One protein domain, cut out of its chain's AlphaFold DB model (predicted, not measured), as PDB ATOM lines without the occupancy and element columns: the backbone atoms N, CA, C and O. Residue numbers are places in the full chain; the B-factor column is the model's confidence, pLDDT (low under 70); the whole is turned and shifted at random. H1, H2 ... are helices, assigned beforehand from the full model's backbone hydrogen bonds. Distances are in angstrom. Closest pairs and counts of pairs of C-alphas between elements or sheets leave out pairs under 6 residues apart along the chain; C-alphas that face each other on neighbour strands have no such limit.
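Overview. This is residues 302 to 416 of the 1164 residues of an uncharacterized protein of Leptonema illini (UniProt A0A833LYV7). Three helices, H3, H4 and H5, stand side by side in an up-and-down bundle, their centres making a triangle, and a fourth, H6, runs across the end of the bundle where H3 finishes. H3 is the core of the model; the short helix H2 lies alongside it without clearly touching it, and the short H1 sits near the last residue of H6, away from the bundle. A long link with no named element, residues 380 to 392, leads from the end of H5 to H6. The printed part has 115 residues with six named helices, H1 to H6 in that order, and no named strand, and its class is all helix. It is compact, with a radius of gyration of the C-alphas of 13.6 A, and rounded, with spans of 33 by 29 by 27 A.

Along the chain. The printed part begins at His 302, and residues 302 to 310 come before the first named helix. H1 holds residues 311 to 316, and its first C-alpha, that of Phe 311, stands at (-0.778, -14.583, 3.631). H2 holds residues 321 to 327. H3 follows with residues 337 to 347 and is 16.0 A long from first to last C-alpha; C-alpha 347 stands at (3.034, -8.522, -7.082). H4 holds residues 351 to 361 and is 15.3 A long. H5 holds residues 367 to 379 and is 18.4 A long. H6, residues 393 to 406, is the longest helix at 14 residues and 20.3 A, and it ends with C-alpha 406 at (-6.128, -13.003, -3.009). Residues 407 to 416 come after it.

Arrangement. H3 is the hub, touching H4, H5 and H6. H3, H4 and H5 form a bundle that runs up and down, each helix running against the one before it in the chain. H3 and H4 are a helical hairpin: they touch at a shallow tilt of 22 degrees, opposite ways, and their closest C-alphas, those of His 345 and Cys 354, are 4.9 A apart. H4 and H5 are a helical hairpin too, touching at a shallow tilt of 27 degrees, opposite ways, with the C-alphas of Cys 358 and Ala 373 closest at 4.4 A. H3 and H5 touch at a shallow tilt of 16 degrees and run the same way; their closest C-alphas, those of Phe 339 and Ala 369, are 6.5 A apart. H6 touches H3 with residues 399 to 404 alone, about perpendicular at 80 degrees, and the closest C-alphas are those of Phe 347 and Arg 400, 4.8 A apart. H6 is apart from H4 and from H5. H1 and H6 only just touch, with 3 pairs of C-alphas within 8 A; Asn 406 alone of H6 takes part, and its C-alpha is 5.9 A from that of Ala 312. Their lines stand at a steep tilt of 49 degrees, and they run the same way. H2 and H3 are close but not clearly touching, at a shallow tilt of 17 degrees, opposite ways; their closest C-alphas, those of Trp 324 and Trp 341, are 7.6 A apart. In H1, H2, H3, H4, H5 and H6 every O i to N i+4 pair is within hydrogen-bond range.

Size, cuts and confidence. The two C-alphas farthest apart, those of Lys 333 and Asp 394, are 37.1 A from each other. The printed part has no cut. The link from H5 to H6, with 13 residues, is long; its C-alphas lie 11 to 18 A from the mean of all C-alphas. The link from H2 to H3, with 9 residues, is short, and those from H1 to H2, H3 to H4 and H4 to H5 are tight. The mean pLDDT of the printed part is 86.2, and confidence is low, under 70, at residues 308 to 310 and 383 to 384.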
ATOM      1  N   HIS A 302       7.790 -12.435  -0.512       86.12
ATOM      2  CA  HIS A 302       7.452 -12.516  -1.939       86.12
ATOM      3  C   HIS A 302       8.657 -12.384  -2.880       86.12
ATOM      4  O   HIS A 302       8.626 -12.911  -3.993       86.12
ATOM      5  N   SER A 303       9.720 -11.675  -2.483       81.06
ATOM      6  CA  SER A 303      10.891 -11.459  -3.347       81.06
ATOM      7  C   SER A 303      11.826 -12.667  -3.448       81.06
ATOM      8  O   SER A 303      12.695 -12.668  -4.323       81.06
ATOM      9  N   TYR A 304      11.628 -13.695  -2.617       73.44
ATOM     10  CA  TYR A 304      12.428 -14.921  -2.610       73.44
ATOM     11  C   TYR A 304      11.607 -16.220  -2.593       73.44
ATOM     12  O   TYR A 304      12.148 -17.273  -2.272       73.44
ATOM     13  N   ASP A 305      10.358 -16.165  -3.083       73.88
ATOM     14  CA  ASP A 305       9.505 -17.342  -3.344       73.88
ATOM     15  C   ASP A 305       9.101 -18.106  -2.067       73.88
ATOM     16  O   ASP A 305       9.069 -19.336  -2.082       73.88
ATOM     17  N   ASP A 306       8.813 -17.373  -0.981       70.25
ATOM     18  CA  ASP A 306       8.382 -17.926   0.317       70.25
ATOM     19  C   ASP A 306       7.297 -17.040   0.983       70.25
ATOM     20  O   ASP A 306       7.594 -16.349   1.952       70.25
ATOM     21  N   PRO A 307       6.062 -16.926   0.437       71.94
ATOM     22  CA  PRO A 307       5.012 -16.067   1.008       71.94
ATOM     23  C   PRO A 307       4.753 -16.352   2.491       71.94
ATOM     24  O   PRO A 307       4.792 -17.503   2.909       71.94
ATOM     25  N   THR A 308       4.450 -15.311   3.269       68.62
ATOM     26  CA  THR A 308       4.345 -15.422   4.730       68.62
ATOM     27  C   THR A 308       3.207 -16.331   5.184       68.62
ATOM     28  O   THR A 308       2.221 -16.541   4.461       68.62
ATOM     29  N   TYR A 309       3.313 -16.800   6.430       64.38
ATOM     30  CA  TYR A 309       2.191 -17.397   7.141       64.38
ATOM     31  C   TYR A 309       0.957 -16.489   7.070       64.38
ATOM     32  O   TYR A 309       1.052 -15.277   6.863       64.38
ATOM     33  N   ALA A 310      -0.214 -17.114   7.107       64.25
ATOM     34  CA  ALA A 310      -1.507 -16.466   6.988       64.25
ATOM     35  C   ALA A 310      -1.670 -15.464   5.811       64.25
ATOM     36  O   ALA A 310      -2.575 -14.631   5.834       64.25
ATOM     37  N   PHE A 311      -0.874 -15.566   4.731       75.56
ATOM     38  CA  PHE A 311      -0.778 -14.583   3.631       75.56
ATOM     39  C   PHE A 311      -2.105 -13.943   3.184       75.56
ATOM     40  O   PHE A 311      -2.181 -12.729   2.994       75.56
ATOM     41  N   ALA A 312      -3.163 -14.740   2.998       73.19
ATOM     42  CA  ALA A 312      -4.445 -14.216   2.527       73.19
ATOM     43  C   ALA A 312      -5.150 -13.281   3.537       73.19
ATOM     44  O   ALA A 312      -5.950 -12.454   3.114       73.19
ATOM     45  N   GLU A 313      -4.885 -13.410   4.841       72.88
ATOM     46  CA  GLU A 313      -5.403 -12.504   5.878       72.88
ATOM     47  C   GLU A 313      -4.644 -11.180   5.847       72.88
ATOM     48  O   GLU A 313      -5.261 -10.128   5.672       72.88
ATOM     49  N   HIS A 314      -3.311 -11.237   5.862       81.25
ATOM     50  CA  HIS A 314      -2.474 -10.037   5.793       81.25
ATOM     51  C   HIS A 314      -2.615  -9.281   4.461       81.25
ATOM     52  O   HIS A 314      -2.492  -8.058   4.420       81.25
ATOM     53  N   ILE A 315      -2.896  -9.962   3.341       86.31
ATOM     54  CA  ILE A 315      -3.175  -9.251   2.087       86.31
ATOM     55  C   ILE A 315      -4.572  -8.616   2.077       86.31
ATOM     56  O   ILE A 315      -4.750  -7.626   1.378       86.31
ATOM     57  N   ASP A 316      -5.560  -9.099   2.842       82.38
ATOM     58  CA  ASP A 316      -6.889  -8.456   2.939       82.38
ATOM     59  C   ASP A 316      -6.791  -7.110   3.683       82.38
ATOM     60  O   ASP A 316      -7.497  -6.163   3.331       82.38
ATOM     61  N   SER A 317      -5.866  -6.991   4.645       82.81
ATOM     62  CA  SER A 317      -5.531  -5.735   5.333       82.81
ATOM     63  C   SER A 317      -4.538  -4.851   4.565       82.81
ATOM     64  O   SER A 317      -4.295  -3.708   4.963       82.81
ATOM     65  N   ALA A 318      -3.994  -5.322   3.435       88.88
ATOM     66  CA  ALA A 318      -3.016  -4.561   2.673       88.88
ATOM     67  C   ALA A 318      -3.589  -3.222   2.149       88.88
ATOM     68  O   ALA A 318      -4.734  -3.168   1.680       88.88
ATOM     69  N   PRO A 319      -2.772  -2.150   2.136       90.38
ATOM     70  CA  PRO A 319      -3.134  -0.841   1.606       90.38
ATOM     71  C   PRO A 319      -3.814  -0.868   0.235       90.38
ATOM     72  O   PRO A 319      -3.385  -1.547  -0.700       90.38
ATOM     73  N   THR A 320      -4.838  -0.035   0.101       92.44
ATOM     74  CA  THR A 320      -5.658   0.102  -1.103       92.44
ATOM     75  C   THR A 320      -5.037   1.049  -2.132       92.44
ATOM     76  O   THR A 320      -4.098   1.809  -1.866       92.44
ATOM     77  N   VAL A 321      -5.635   1.098  -3.327       90.06
ATOM     78  CA  VAL A 321      -5.286   2.116  -4.333       90.06
ATOM     79  C   VAL A 321      -5.551   3.539  -3.811       90.06
ATOM     80  O   VAL A 321      -4.873   4.480  -4.230       90.06
ATOM     81  N   ALA A 322      -6.496   3.725  -2.882       91.50
ATOM     82  CA  ALA A 322      -6.754   5.025  -2.264       91.50
ATOM     83  C   ALA A 322      -5.589   5.468  -1.361       91.50
ATOM     84  O   ALA A 322      -5.150   6.622  -1.459       91.50
ATOM     85  N   ASP A 323      -5.039   4.545  -0.571       93.31
ATOM     86  CA  ASP A 323      -3.881   4.792   0.298       93.31
ATOM     87  C   ASP A 323      -2.647   5.160  -0.531       93.31
ATOM     88  O   ASP A 323      -1.969   6.154  -0.249       93.31
ATOM     89  N   TRP A 324      -2.433   4.457  -1.654       94.31
ATOM     90  CA  TRP A 324      -1.403   4.811  -2.635       94.31
ATOM     91  C   TRP A 324      -1.521   6.272  -3.096       94.31
ATOM     92  O   TRP A 324      -0.533   7.012  -3.092       94.31
ATOM     93  N   GLN A 325      -2.720   6.748  -3.449       93.69
ATOM     94  CA  GLN A 325      -2.904   8.131  -3.918       93.69
ATOM     95  C   GLN A 325      -2.594   9.186  -2.846       93.69
ATOM     96  O   GLN A 325      -2.158  10.303  -3.171       93.69
ATOM     97  N   GLN A 326      -2.820   8.861  -1.573       91.56
ATOM     98  CA  GLN A 326      -2.488   9.731  -0.451       91.56
ATOM     99  C   GLN A 326      -0.975   9.769  -0.214       91.56
ATOM    100  O   GLN A 326      -0.375  10.852  -0.180       91.56
ATOM    101  N   GLU A 327      -0.349   8.601  -0.113       93.06
ATOM    102  CA  GLU A 327       1.060   8.465   0.250       93.06
ATOM    103  C   GLU A 327       2.026   8.797  -0.877       93.06
ATOM    104  O   GLU A 327       3.126   9.274  -0.599       93.06
ATOM    105  N   LYS A 328       1.609   8.682  -2.144       93.25
ATOM    106  CA  LYS A 328       2.388   9.107  -3.320       93.25
ATOM    107  C   LYS A 328       3.002  10.506  -3.156       93.25
ATOM    108  O   LYS A 328       4.097  10.785  -3.646       93.25
ATOM    109  N   LYS A 329       2.315  11.405  -2.442       91.00
ATOM    110  CA  LYS A 329       2.760  12.786  -2.166       91.00
ATOM    111  C   LYS A 329       3.837  12.876  -1.072       91.00
ATOM    112  O   LYS A 329       4.527  13.892  -0.992       91.00
ATOM    113  N   LEU A 330       3.977  11.841  -0.247       89.81
ATOM    114  CA  LEU A 330       4.873  11.752   0.906       89.81
ATOM    115  C   LEU A 330       6.219  11.089   0.583       89.81
ATOM    116  O   LEU A 330       7.186  11.391   1.278       89.81
ATOM    117  N   LEU A 331       6.327  10.296  -0.493       88.75
ATOM    118  CA  LEU A 331       7.556   9.575  -0.888       88.75
ATOM    119  C   LEU A 331       8.811  10.466  -0.938       88.75
ATOM    120  O   LEU A 331       9.900  10.037  -0.580       88.75
ATOM    121  N   ARG A 332       8.682  11.741  -1.337       85.62
ATOM    122  CA  ARG A 332       9.822  12.681  -1.357       85.62
ATOM    123  C   ARG A 332      10.342  13.054   0.030       85.62
ATOM    124  O   ARG A 332      11.505  13.418   0.163       85.62
ATOM    125  N   LYS A 333       9.465  13.046   1.030       84.81
ATOM    126  CA  LYS A 333       9.794  13.347   2.428       84.81
ATOM    127  C   LYS A 333      10.177  12.076   3.194       84.81
ATOM    128  O   LYS A 333      10.941  12.168   4.150       84.81
ATOM    129  N   HIS A 334       9.652  10.933   2.759       87.88
ATOM    130  CA  HIS A 334       9.781   9.622   3.386       87.88
ATOM    131  C   HIS A 334      10.188   8.583   2.323       87.88
ATOM    132  O   HIS A 334       9.320   7.878   1.803       87.88
ATOM    133  N   PRO A 335      11.481   8.537   1.934       87.19
ATOM    134  CA  PRO A 335      11.959   7.697   0.833       87.19
ATOM    135  C   PRO A 335      11.739   6.195   1.029       87.19
ATOM    136  O   PRO A 335      11.569   5.488   0.039       87.19
ATOM    137  N   HIS A 336      11.702   5.718   2.277       88.44
ATOM    138  CA  HIS A 336      11.515   4.304   2.613       88.44
ATOM    139  C   HIS A 336      10.180   3.736   2.107       88.44
ATOM    140  O   HIS A 336      10.127   2.598   1.656       88.44
ATOM    141  N   LEU A 337       9.125   4.559   2.025       91.94
ATOM    142  CA  LEU A 337       7.825   4.146   1.473       91.94
ATOM    143  C   LEU A 337       7.893   3.688   0.008       91.94
ATOM    144  O   LEU A 337       7.014   2.963  -0.459       91.94
ATOM    145  N   ALA A 338       8.909   4.125  -0.745       93.88
ATOM    146  CA  ALA A 338       9.063   3.727  -2.138       93.88
ATOM    147  C   ALA A 338       9.358   2.226  -2.282       93.88
ATOM    148  O   ALA A 338       8.906   1.629  -3.257       93.88
ATOM    149  N   PHE A 339      10.070   1.617  -1.326       93.94
ATOM    150  CA  PHE A 339      10.408   0.193  -1.372       93.94
ATOM    151  C   PHE A 339       9.148  -0.672  -1.354       93.94
ATOM    152  O   PHE A 339       8.936  -1.456  -2.280       93.94
ATOM    153  N   TYR A 340       8.273  -0.441  -0.369       94.19
ATOM    154  CA  TYR A 340       6.992  -1.135  -0.256       94.19
ATOM    155  C   TYR A 340       6.142  -0.953  -1.518       94.19
ATOM    156  O   TYR A 340       5.783  -1.932  -2.164       94.19
ATOM    157  N   TRP A 341       5.858   0.289  -1.933       95.75
ATOM    158  CA  TRP A 341       4.915   0.530  -3.034       95.75
ATOM    159  C   TRP A 341       5.375  -0.015  -4.387       95.75
ATOM    160  O   TRP A 341       4.544  -0.478  -5.170       95.75
ATOM    161  N   ILE A 342       6.678   0.023  -4.681       95.50
ATOM    162  CA  ILE A 342       7.211  -0.545  -5.926       95.50
ATOM    163  C   ILE A 342       6.955  -2.054  -5.968       95.50
ATOM    164  O   ILE A 342       6.464  -2.563  -6.979       95.50
ATOM    165  N   ILE A 343       7.280  -2.754  -4.879       93.75
ATOM    166  CA  ILE A 343       7.218  -4.215  -4.813       93.75
ATOM    167  C   ILE A 343       5.762  -4.688  -4.658       93.75
ATOM    168  O   ILE A 343       5.326  -5.557  -5.414       93.75
ATOM    169  N   ALA A 344       4.975  -4.051  -3.789       94.69
ATOM    170  CA  ALA A 344       3.561  -4.357  -3.577       94.69
ATOM    171  C   ALA A 344       2.757  -4.275  -4.883       94.69
ATOM    172  O   ALA A 344       2.107  -5.241  -5.286       94.69
ATOM    173  N   HIS A 345       2.855  -3.153  -5.609       95.19
ATOM    174  CA  HIS A 345       2.132  -2.995  -6.871       95.19
ATOM    175  C   HIS A 345       2.580  -3.994  -7.942       95.19
ATOM    176  O   HIS A 345       1.759  -4.423  -8.752       95.19
ATOM    177  N   TYR A 346       3.857  -4.385  -7.949       93.06
ATOM    178  CA  TYR A 346       4.352  -5.388  -8.886       93.06
ATOM    179  C   TYR A 346       3.682  -6.755  -8.673       93.06
ATOM    180  O   TYR A 346       3.187  -7.356  -9.639       93.06
ATOM    181  N   PHE A 347       3.632  -7.228  -7.424       91.56
ATOM    182  CA  PHE A 347       3.034  -8.522  -7.082       91.56
ATOM    183  C   PHE A 347       1.504  -8.514  -7.180       91.56
ATOM    184  O   PHE A 347       0.939  -9.463  -7.714       91.56
ATOM    185  N   MET A 348       0.843  -7.407  -6.829       91.69
ATOM    186  CA  MET A 348      -0.605  -7.217  -7.026       91.69
ATOM    187  C   MET A 348      -1.024  -7.065  -8.504       91.69
ATOM    188  O   MET A 348      -2.210  -6.955  -8.799       91.69
ATOM    189  N   LYS A 349      -0.071  -7.035  -9.451       91.69
ATOM    190  CA  LYS A 349      -0.296  -6.753 -10.888       91.69
ATOM    191  C   LYS A 349      -0.918  -5.376 -11.176       91.69
ATOM    192  O   LYS A 349      -1.568  -5.174 -12.203       91.69
ATOM    193  N   ASN A 350      -0.641  -4.403 -10.315       93.56
ATOM    194  CA  ASN A 350      -0.965  -2.990 -10.506       93.56
ATOM    195  C   ASN A 350       0.137  -2.300 -11.330       93.56
ATOM    196  O   ASN A 350       0.855  -1.421 -10.843       93.56
ATOM    197  N   ASP A 351       0.331  -2.753 -12.572       92.12
ATOM    198  CA  ASP A 351       1.501  -2.412 -13.391       92.12
ATOM    199  C   ASP A 351       1.648  -0.890 -13.624       92.12
ATOM    200  O   ASP A 351       2.772  -0.372 -13.649       92.12
ATOM    201  N   GLN A 352       0.540  -0.142 -13.747       92.31
ATOM    202  CA  GLN A 352       0.587   1.312 -13.941       92.31
ATOM    203  C   GLN A 352       1.002   2.040 -12.654       92.31
ATOM    204  O   GLN A 352       1.854   2.933 -12.701       92.31
ATOM    205  N   ALA A 353       0.453   1.643 -11.504       94.19
ATOM    206  CA  ALA A 353       0.839   2.208 -10.212       94.19
ATOM    207  C   ALA A 353       2.305   1.885  -9.863       94.19
ATOM    208  O   ALA A 353       3.044   2.771  -9.426       94.19
ATOM    209  N   CYS A 354       2.764   0.663 -10.164       94.81
ATOM    210  CA  CYS A 354       4.162   0.251 -10.007       94.81
ATOM    211  C   CYS A 354       5.111   1.148 -10.821       94.81
ATOM    212  O   CYS A 354       6.113   1.655 -10.305       94.81
ATOM    213  N   LYS A 355       4.768   1.414 -12.089       95.19
ATOM    214  CA  LYS A 355       5.551   2.295 -12.960       95.19
ATOM    215  C   LYS A 355       5.650   3.719 -12.404       95.19
ATOM    216  O   LYS A 355       6.737   4.294 -12.396       95.19
ATOM    217  N   GLU A 356       4.545   4.275 -11.913       95.00
ATOM    218  CA  GLU A 356       4.526   5.610 -11.304       95.00
ATOM    219  C   GLU A 356       5.376   5.686 -10.026       95.00
ATOM    220  O   GLU A 356       6.092   6.672  -9.826       95.00
ATOM    221  N   ALA A 357       5.338   4.652  -9.179       95.88
ATOM    222  CA  ALA A 357       6.188   4.560  -7.993       95.88
ATOM    223  C   ALA A 357       7.679   4.537  -8.365       95.88
ATOM    224  O   ALA A 357       8.470   5.295  -7.793       95.88
ATOM    225  N   CYS A 358       8.053   3.763  -9.389       96.31
ATOM    226  CA  CYS A 358       9.424   3.722  -9.902       96.31
ATOM    227  C   CYS A 358       9.890   5.090 -10.430       96.31
ATOM    228  O   CYS A 358      11.002   5.529 -10.137       96.31
ATOM    229  N   GLU A 359       9.045   5.795 -11.189       95.38
ATOM    230  CA  GLU A 359       9.366   7.126 -11.720       95.38
ATOM    231  C   GLU A 359       9.627   8.151 -10.603       95.38
ATOM    232  O   GLU A 359      10.537   8.976 -10.724       95.38
ATOM    233  N   ILE A 360       8.883   8.083  -9.494       94.81
ATOM    234  CA  ILE A 360       9.125   8.928  -8.314       94.81
ATOM    235  C   ILE A 360      10.428   8.525  -7.618       94.81
ATOM    236  O   ILE A 360      11.237   9.404  -7.306       94.81
ATOM    237  N   ALA A 361      10.654   7.227  -7.407       94.69
ATOM    238  CA  ALA A 361      11.829   6.701  -6.716       94.69
ATOM    239  C   ALA A 361      13.153   7.080  -7.399       94.69
ATOM    240  O   ALA A 361      14.118   7.441  -6.725       94.69
ATOM    241  N   MET A 362      13.167   7.152  -8.735       94.38
ATOM    242  CA  MET A 362      14.312   7.649  -9.512       94.38
ATOM    243  C   MET A 362      14.728   9.091  -9.157       94.38
ATOM    244  O   MET A 362      15.863   9.488  -9.424       94.38
ATOM    245  N   THR A 363      13.833   9.883  -8.553       92.94
ATOM    246  CA  THR A 363      14.088  11.280  -8.152       92.94
ATOM    247  C   THR A 363      14.508  11.454  -6.688       92.94
ATOM    248  O   THR A 363      14.798  12.581  -6.281       92.94
ATOM    249  N   LEU A 364      14.536  10.379  -5.891       91.75
ATOM    250  CA  LEU A 364      14.867  10.424  -4.460       91.75
ATOM    251  C   LEU A 364      16.380  10.583  -4.222       91.75
ATOM    252  O   LEU A 364      17.181  10.540  -5.155       91.75
ATOM    253  N   SER A 365      16.805  10.816  -2.979       87.19
ATOM    254  CA  SER A 365      18.230  10.914  -2.628       87.19
ATOM    255  C   SER A 365      18.911   9.541  -2.589       87.19
ATOM    256  O   SER A 365      19.964   9.404  -3.213       87.19
ATOM    257  N   GLY A 366      18.283   8.541  -1.958       91.81
ATOM    258  CA  GLY A 366      18.836   7.197  -1.742       91.81
ATOM    259  C   GLY A 366      19.196   6.437  -3.025       91.81
ATOM    260  O   GLY A 366      18.441   6.440  -4.001       91.81
ATOM    261  N   GLU A 367      20.361   5.794  -3.031       95.12
ATOM    262  CA  GLU A 367      20.869   4.986  -4.148       95.12
ATOM    263  C   GLU A 367      20.117   3.650  -4.298       95.12
ATOM    264  O   GLU A 367      19.784   3.273  -5.423       95.12
ATOM    265  N   VAL A 368      19.752   2.987  -3.193       94.94
ATOM    266  CA  VAL A 368      19.059   1.680  -3.211       94.94
ATOM    267  C   VAL A 368      17.665   1.796  -3.837       94.94
ATOM    268  O   VAL A 368      17.295   0.995  -4.693       94.94
ATOM    269  N   ALA A 369      16.906   2.848  -3.506       93.94
ATOM    270  CA  ALA A 369      15.576   3.081  -4.085       93.94
ATOM    271  C   ALA A 369      15.627   3.311  -5.606       93.94
ATOM    272  O   ALA A 369      14.737   2.874  -6.339       93.94
ATOM    273  N   LYS A 370      16.687   3.964  -6.100       95.12
ATOM    274  CA  LYS A 370      16.911   4.163  -7.541       95.12
ATOM    275  C   LYS A 370      17.260   2.856  -8.240       95.12
ATOM    276  O   LYS A 370      16.728   2.603  -9.319       95.12
ATOM    277  N   ALA A 371      18.128   2.045  -7.634       94.31
ATOM    278  CA  ALA A 371      18.492   0.733  -8.163       94.31
ATOM    279  C   ALA A 371      17.256  -0.176  -8.268       94.31
ATOM    280  O   ALA A 371      16.961  -0.693  -9.349       94.31
ATOM    281  N   LEU A 372      16.446  -0.250  -7.202       94.38
ATOM    282  CA  LEU A 372      15.187  -1.001  -7.199       94.38
ATOM    283  C   LEU A 372      14.234  -0.520  -8.301       94.38
ATOM    284  O   LEU A 372      13.717  -1.331  -9.068       94.38
ATOM    285  N   ALA A 373      14.032   0.793  -8.433       95.38
ATOM    286  CA  ALA A 373      13.168   1.361  -9.465       95.38
ATOM    287  C   ALA A 373      13.660   1.045 -10.887       95.38
ATOM    288  O   ALA A 373      12.865   0.695 -11.763       95.38
ATOM    289  N   HIS A 374      14.971   1.140 -11.128       93.38
ATOM    290  CA  HIS A 374      15.562   0.805 -12.421       93.38
ATOM    291  C   HIS A 374      15.342  -0.672 -12.772       93.38
ATOM    292  O   HIS A 374      14.902  -0.993 -13.883       93.38
ATOM    293  N   ARG A 375      15.595  -1.561 -11.807       91.19
ATOM    294  CA  ARG A 375      15.401  -3.003 -11.944       91.19
ATOM    295  C   ARG A 375      13.934  -3.353 -12.180       91.19
ATOM    296  O   ARG A 375      13.634  -4.093 -13.115       91.19
ATOM    297  N   MET A 376      13.015  -2.752 -11.429       92.81
ATOM    298  CA  MET A 376      11.584  -3.022 -11.563       92.81
ATOM    299  C   MET A 376      11.010  -2.526 -12.901       92.81
ATOM    300  O   MET A 376      10.239  -3.227 -13.554       92.81
ATOM    301  N   LEU A 377      11.450  -1.366 -13.400       91.75
ATOM    302  CA  LEU A 377      11.063  -0.889 -14.736       91.75
ATOM    303  C   LEU A 377      11.560  -1.798 -15.869       91.75
ATOM    304  O   LEU A 377      10.960  -1.813 -16.950       91.75
ATOM    305  N   LYS A 378      12.667  -2.517 -15.655       89.25
ATOM    306  CA  LYS A 378      13.141  -3.564 -16.566       89.25
ATOM    307  C   LYS A 378      12.282  -4.821 -16.418       89.25
ATOM    308  O   LYS A 378      11.827  -5.328 -17.438       89.25
ATOM    309  N   GLN A 379      11.979  -5.229 -15.184       87.06
ATOM    310  CA  GLN A 379      11.129  -6.377 -14.864       87.06
ATOM    311  C   GLN A 379       9.738  -6.275 -15.502       87.06
ATOM    312  O   GLN A 379       9.270  -7.225 -16.113       87.06
ATOM    313  N   LEU A 380       9.099  -5.104 -15.452       87.25
ATOM    314  CA  LEU A 380       7.797  -4.866 -16.096       87.25
ATOM    315  C   LEU A 380       7.824  -5.032 -17.630       87.25
ATOM    316  O   LEU A 380       6.770  -5.130 -18.255       87.25
ATOM    317  N   LYS A 381       9.007  -5.032 -18.258       83.56
ATOM    318  CA  LYS A 381       9.182  -5.179 -19.714       83.56
ATOM    319  C   LYS A 381       9.655  -6.570 -20.134       83.56
ATOM    320  O   LYS A 381       9.623  -6.863 -21.328       83.56
ATOM    321  N   THR A 382      10.152  -7.385 -19.207       74.75
ATOM    322  CA  THR A 382      10.795  -8.674 -19.494       74.75
ATOM    323  C   THR A 382      10.091  -9.806 -18.762       74.75
ATOM    324  O   THR A 382       9.739  -9.662 -17.602       74.75
ATOM    325  N   GLU A 383       9.950 -10.967 -19.400       64.31
ATOM    326  CA  GLU A 383       9.384 -12.157 -18.740       64.31
ATOM    327  C   GLU A 383      10.393 -12.873 -17.820       64.31
ATOM    328  O   GLU A 383      10.010 -13.727 -17.032       64.31
ATOM    329  N   GLN A 384      11.681 -12.525 -17.885       67.38
ATOM    330  CA  GLN A 384      12.704 -13.064 -16.983       67.38
ATOM    331  C   GLN A 384      12.617 -12.403 -15.608       67.38
ATOM    332  O   GLN A 384      12.467 -11.187 -15.523       67.38
ATOM    333  N   SER A 385      12.735 -13.196 -14.544       75.44
ATOM    334  CA  SER A 385      12.843 -12.686 -13.179       75.44
ATOM    335  C   SER A 385      14.186 -11.993 -12.954       75.44
ATOM    336  O   SER A 385      15.240 -12.526 -13.303       75.44
ATOM    337  N   LEU A 386      14.137 -10.801 -12.368       75.81
ATOM    338  CA  LEU A 386      15.291 -10.043 -11.884       75.81
ATOM    339  C   LEU A 386      15.394 -10.081 -10.347       75.81
ATOM    340  O   LEU A 386      16.176  -9.323  -9.771       75.81
ATOM    341  N   PHE A 387      14.610 -10.943  -9.689       83.62
ATOM    342  CA  PHE A 387      14.782 -11.288  -8.279       83.62
ATOM    343  C   PHE A 387      15.815 -12.418  -8.159       83.62
ATOM    344  O   PHE A 387      15.621 -13.451  -8.803       83.62
ATOM    345  N   PRO A 388      16.888 -12.263  -7.359       74.81
ATOM    346  CA  PRO A 388      17.982 -13.239  -7.293       74.81
ATOM    347  C   PRO A 388      17.538 -14.659  -6.921       74.81
ATOM    348  O   PRO A 388      18.034 -15.628  -7.491       74.81
ATOM    349  N   ALA A 389      16.575 -14.774  -6.005       74.81
ATOM    350  CA  ALA A 389      16.086 -16.052  -5.496       74.81
ATOM    351  C   ALA A 389      15.044 -16.727  -6.410       74.81
ATOM    352  O   ALA A 389      14.880 -17.945  -6.377       74.81
ATOM    353  N   ILE A 390      14.377 -15.973  -7.292       78.50
ATOM    354  CA  ILE A 390      13.327 -16.504  -8.171       78.50
ATOM    355  C   ILE A 390      13.892 -16.655  -9.576       78.50
ATOM    356  O   ILE A 390      13.809 -15.744 -10.389       78.50
ATOM    357  N   THR A 391      14.475 -17.804  -9.900       71.88
ATOM    358  CA  THR A 391      15.149 -17.996 -11.200       71.88
ATOM    359  C   THR A 391      14.190 -18.340 -12.350       71.88
ATOM    360  O   THR A 391      14.530 -18.164 -13.522       71.88
ATOM    361  N   SER A 392      12.971 -18.796 -12.041       78.38
ATOM    362  CA  SER A 392      11.969 -19.219 -13.027       78.38
ATOM    363  C   SER A 392      10.928 -18.133 -13.315       78.38
ATOM    364  O   SER A 392      10.221 -17.667 -12.422       78.38
ATOM    365  N   ALA A 393      10.777 -17.791 -14.597       78.88
ATOM    366  CA  ALA A 393       9.727 -16.897 -15.088       78.88
ATOM    367  C   ALA A 393       8.310 -17.431 -14.810       78.88
ATOM    368  O   ALA A 393       7.412 -16.663 -14.468       78.88
ATOM    369  N   ASP A 394       8.116 -18.749 -14.935       78.50
ATOM    370  CA  ASP A 394       6.832 -19.410 -14.672       78.50
ATOM    371  C   ASP A 394       6.449 -19.295 -13.193       78.50
ATOM    372  O   ASP A 394       5.314 -18.939 -12.882       78.50
ATOM    373  N   ARG A 395       7.413 -19.496 -12.283       77.25
ATOM    374  CA  ARG A 395       7.183 -19.335 -10.840       77.25
ATOM    375  C   ARG A 395       6.802 -17.915 -10.480       77.25
ATOM    376  O   ARG A 395       5.772 -17.710  -9.853       77.25
ATOM    377  N   LEU A 396       7.566 -16.934 -10.959       83.31
ATOM    378  CA  LEU A 396       7.245 -15.533 -10.708       83.31
ATOM    379  C   LEU A 396       5.860 -15.164 -11.258       83.31
ATOM    380  O   LEU A 396       5.111 -14.426 -10.624       83.31
ATOM    381  N   SER A 397       5.490 -15.690 -12.428       84.00
ATOM    382  CA  SER A 397       4.163 -15.470 -13.007       84.00
ATOM    383  C   SER A 397       3.046 -16.091 -12.160       84.00
ATOM    384  O   SER A 397       2.044 -15.418 -11.902       84.00
ATOM    385  N   LYS A 398       3.234 -17.334 -11.693       81.69
ATOM    386  CA  LYS A 398       2.312 -18.037 -10.790       81.69
ATOM    387  C   LYS A 398       2.157 -17.307  -9.463       81.69
ATOM    388  O   LYS A 398       1.026 -17.044  -9.078       81.69
ATOM    389  N   LEU A 399       3.259 -16.898  -8.835       82.12
ATOM    390  CA  LEU A 399       3.242 -16.143  -7.584       82.12
ATOM    391  C   LEU A 399       2.446 -14.842  -7.744       82.12
ATOM    392  O   LEU A 399       1.486 -14.624  -7.018       82.12
ATOM    393  N   ARG A 400       2.732 -14.039  -8.780       87.50
ATOM    394  CA  ARG A 400       1.962 -12.812  -9.072       87.50
ATOM    395  C   ARG A 400       0.480 -13.086  -9.338       87.50
ATOM    396  O   ARG A 400      -0.373 -12.262  -9.030       87.50
ATOM    397  N   GLU A 401       0.161 -14.196  -9.997       83.88
ATOM    398  CA  GLU A 401      -1.227 -14.581 -10.256       83.88
ATOM    399  C   GLU A 401      -1.948 -15.016  -8.977       83.88
ATOM    400  O   GLU A 401      -3.097 -14.629  -8.765       83.88
ATOM    401  N   ASN A 402      -1.271 -15.761  -8.109       78.44
ATOM    402  CA  ASN A 402      -1.778 -16.159  -6.801       78.44
ATOM    403  C   ASN A 402      -1.968 -14.937  -5.893       78.44
ATOM    404  O   ASN A 402      -3.041 -14.801  -5.305       78.44
ATOM    405  N   THR A 403      -1.014 -13.999  -5.850       85.75
ATOM    406  CA  THR A 403      -1.166 -12.728  -5.126       85.75
ATOM    407  C   THR A 403      -2.402 -11.976  -5.621       85.75
ATOM    408  O   THR A 403      -3.286 -11.672  -4.823       85.75
ATOM    409  N   ARG A 404      -2.540 -11.770  -6.942       85.94
ATOM    410  CA  ARG A 404      -3.705 -11.083  -7.536       85.94
ATOM    411  C   ARG A 404      -5.034 -11.729  -7.134       85.94
ATOM    412  O   ARG A 404      -5.988 -11.017  -6.842       85.94
ATOM    413  N   LYS A 405      -5.120 -13.064  -7.126       77.81
ATOM    414  CA  LYS A 405      -6.349 -13.794  -6.764       77.81
ATOM    415  C   LYS A 405      -6.769 -13.612  -5.305       77.81
ATOM    416  O   LYS A 405      -7.943 -13.819  -5.005       77.81
ATOM    417  N   ASN A 406      -5.837 -13.262  -4.418       79.38
ATOM    418  CA  ASN A 406      -6.128 -13.003  -3.009       79.38
ATOM    419  C   ASN A 406      -6.431 -11.519  -2.722       79.38
ATOM    420  O   ASN A 406      -6.984 -11.231  -1.666       79.38
ATOM    421  N   CYS A 407      -6.152 -10.597  -3.655       84.12
ATOM    422  CA  CYS A 407      -6.487  -9.178  -3.506       84.12
ATOM    423  C   CYS A 407      -8.002  -8.918  -3.530       84.12
ATOM    424  O   CYS A 407      -8.752  -9.526  -4.300       84.12
ATOM    425  N   SER A 408      -8.441  -7.935  -2.743       81.06
ATOM    426  CA  SER A 408      -9.767  -7.328  -2.865       81.06
ATOM    427  C   SER A 408      -9.828  -6.349  -4.043       81.06
ATOM    428  O   SER A 408      -8.810  -5.802  -4.470       81.06
ATOM    429  N   ASP A 409     -11.034  -6.067  -4.551       81.00
ATOM    430  CA  ASP A 409     -11.211  -5.123  -5.666       81.00
ATOM    431  C   ASP A 409     -10.628  -3.733  -5.343       81.00
ATOM    432  O   ASP A 409     -10.002  -3.118  -6.195       81.00
ATOM    433  N   ALA A 410     -10.722  -3.268  -4.089       86.25
ATOM    434  CA  ALA A 410     -10.198  -1.964  -3.662       86.25
ATOM    435  C   ALA A 410      -8.658  -1.844  -3.731       86.25
ATOM    436  O   ALA A 410      -8.109  -0.734  -3.700       86.25
ATOM    437  N   GLN A 411      -7.954  -2.973  -3.803       91.00
ATOM    438  CA  GLN A 411      -6.495  -3.044  -3.905       91.00
ATOM    439  C   GLN A 411      -6.014  -3.115  -5.356       91.00
ATOM    440  O   GLN A 411      -4.828  -2.903  -5.615       91.00
ATOM    441  N   LEU A 412      -6.908  -3.393  -6.304       89.88
ATOM    442  CA  LEU A 412      -6.579  -3.555  -7.713       89.88
ATOM    443  C   LEU A 412      -6.862  -2.270  -8.498       89.88
ATOM    444  O   LEU A 412      -7.782  -1.511  -8.213       89.88
ATOM    445  N   GLU A 413      -6.060  -2.001  -9.524       87.81
ATOM    446  CA  GLU A 413      -6.359  -0.929 -10.471       87.81
ATOM    447  C   GLU A 413      -7.562  -1.290 -11.363       87.81
ATOM    448  O   GLU A 413      -7.805  -2.454 -11.684       87.81
ATOM    449  N   ALA A 414      -8.284  -0.276 -11.849       79.44
ATOM    450  CA  ALA A 414      -9.526  -0.455 -12.612       79.44
ATOM    451  C   ALA A 414      -9.401  -1.365 -13.860       79.44
ATOM    452  O   ALA A 414     -10.378  -1.982 -14.285       79.44
ATOM    453  N   SER A 415      -8.212  -1.458 -14.468       77.00
ATOM    454  CA  SER A 415      -7.904  -2.392 -15.567       77.00
ATOM    455  C   SER A 415      -7.986  -3.857 -15.134       77.00
ATOM    456  O   SER A 415      -8.465  -4.694 -15.899       77.00
ATOM    457  N   GLN A 416      -7.527  -4.161 -13.920       73.19
ATOM    458  CA  GLN A 416      -7.508  -5.507 -13.348       73.19
ATOM    459  C   GLN A 416      -8.875  -5.886 -12.769       73.19
ATOM    460  O   GLN A 416      -9.333  -6.999 -13.017       73.19
TER     461      GLN A 416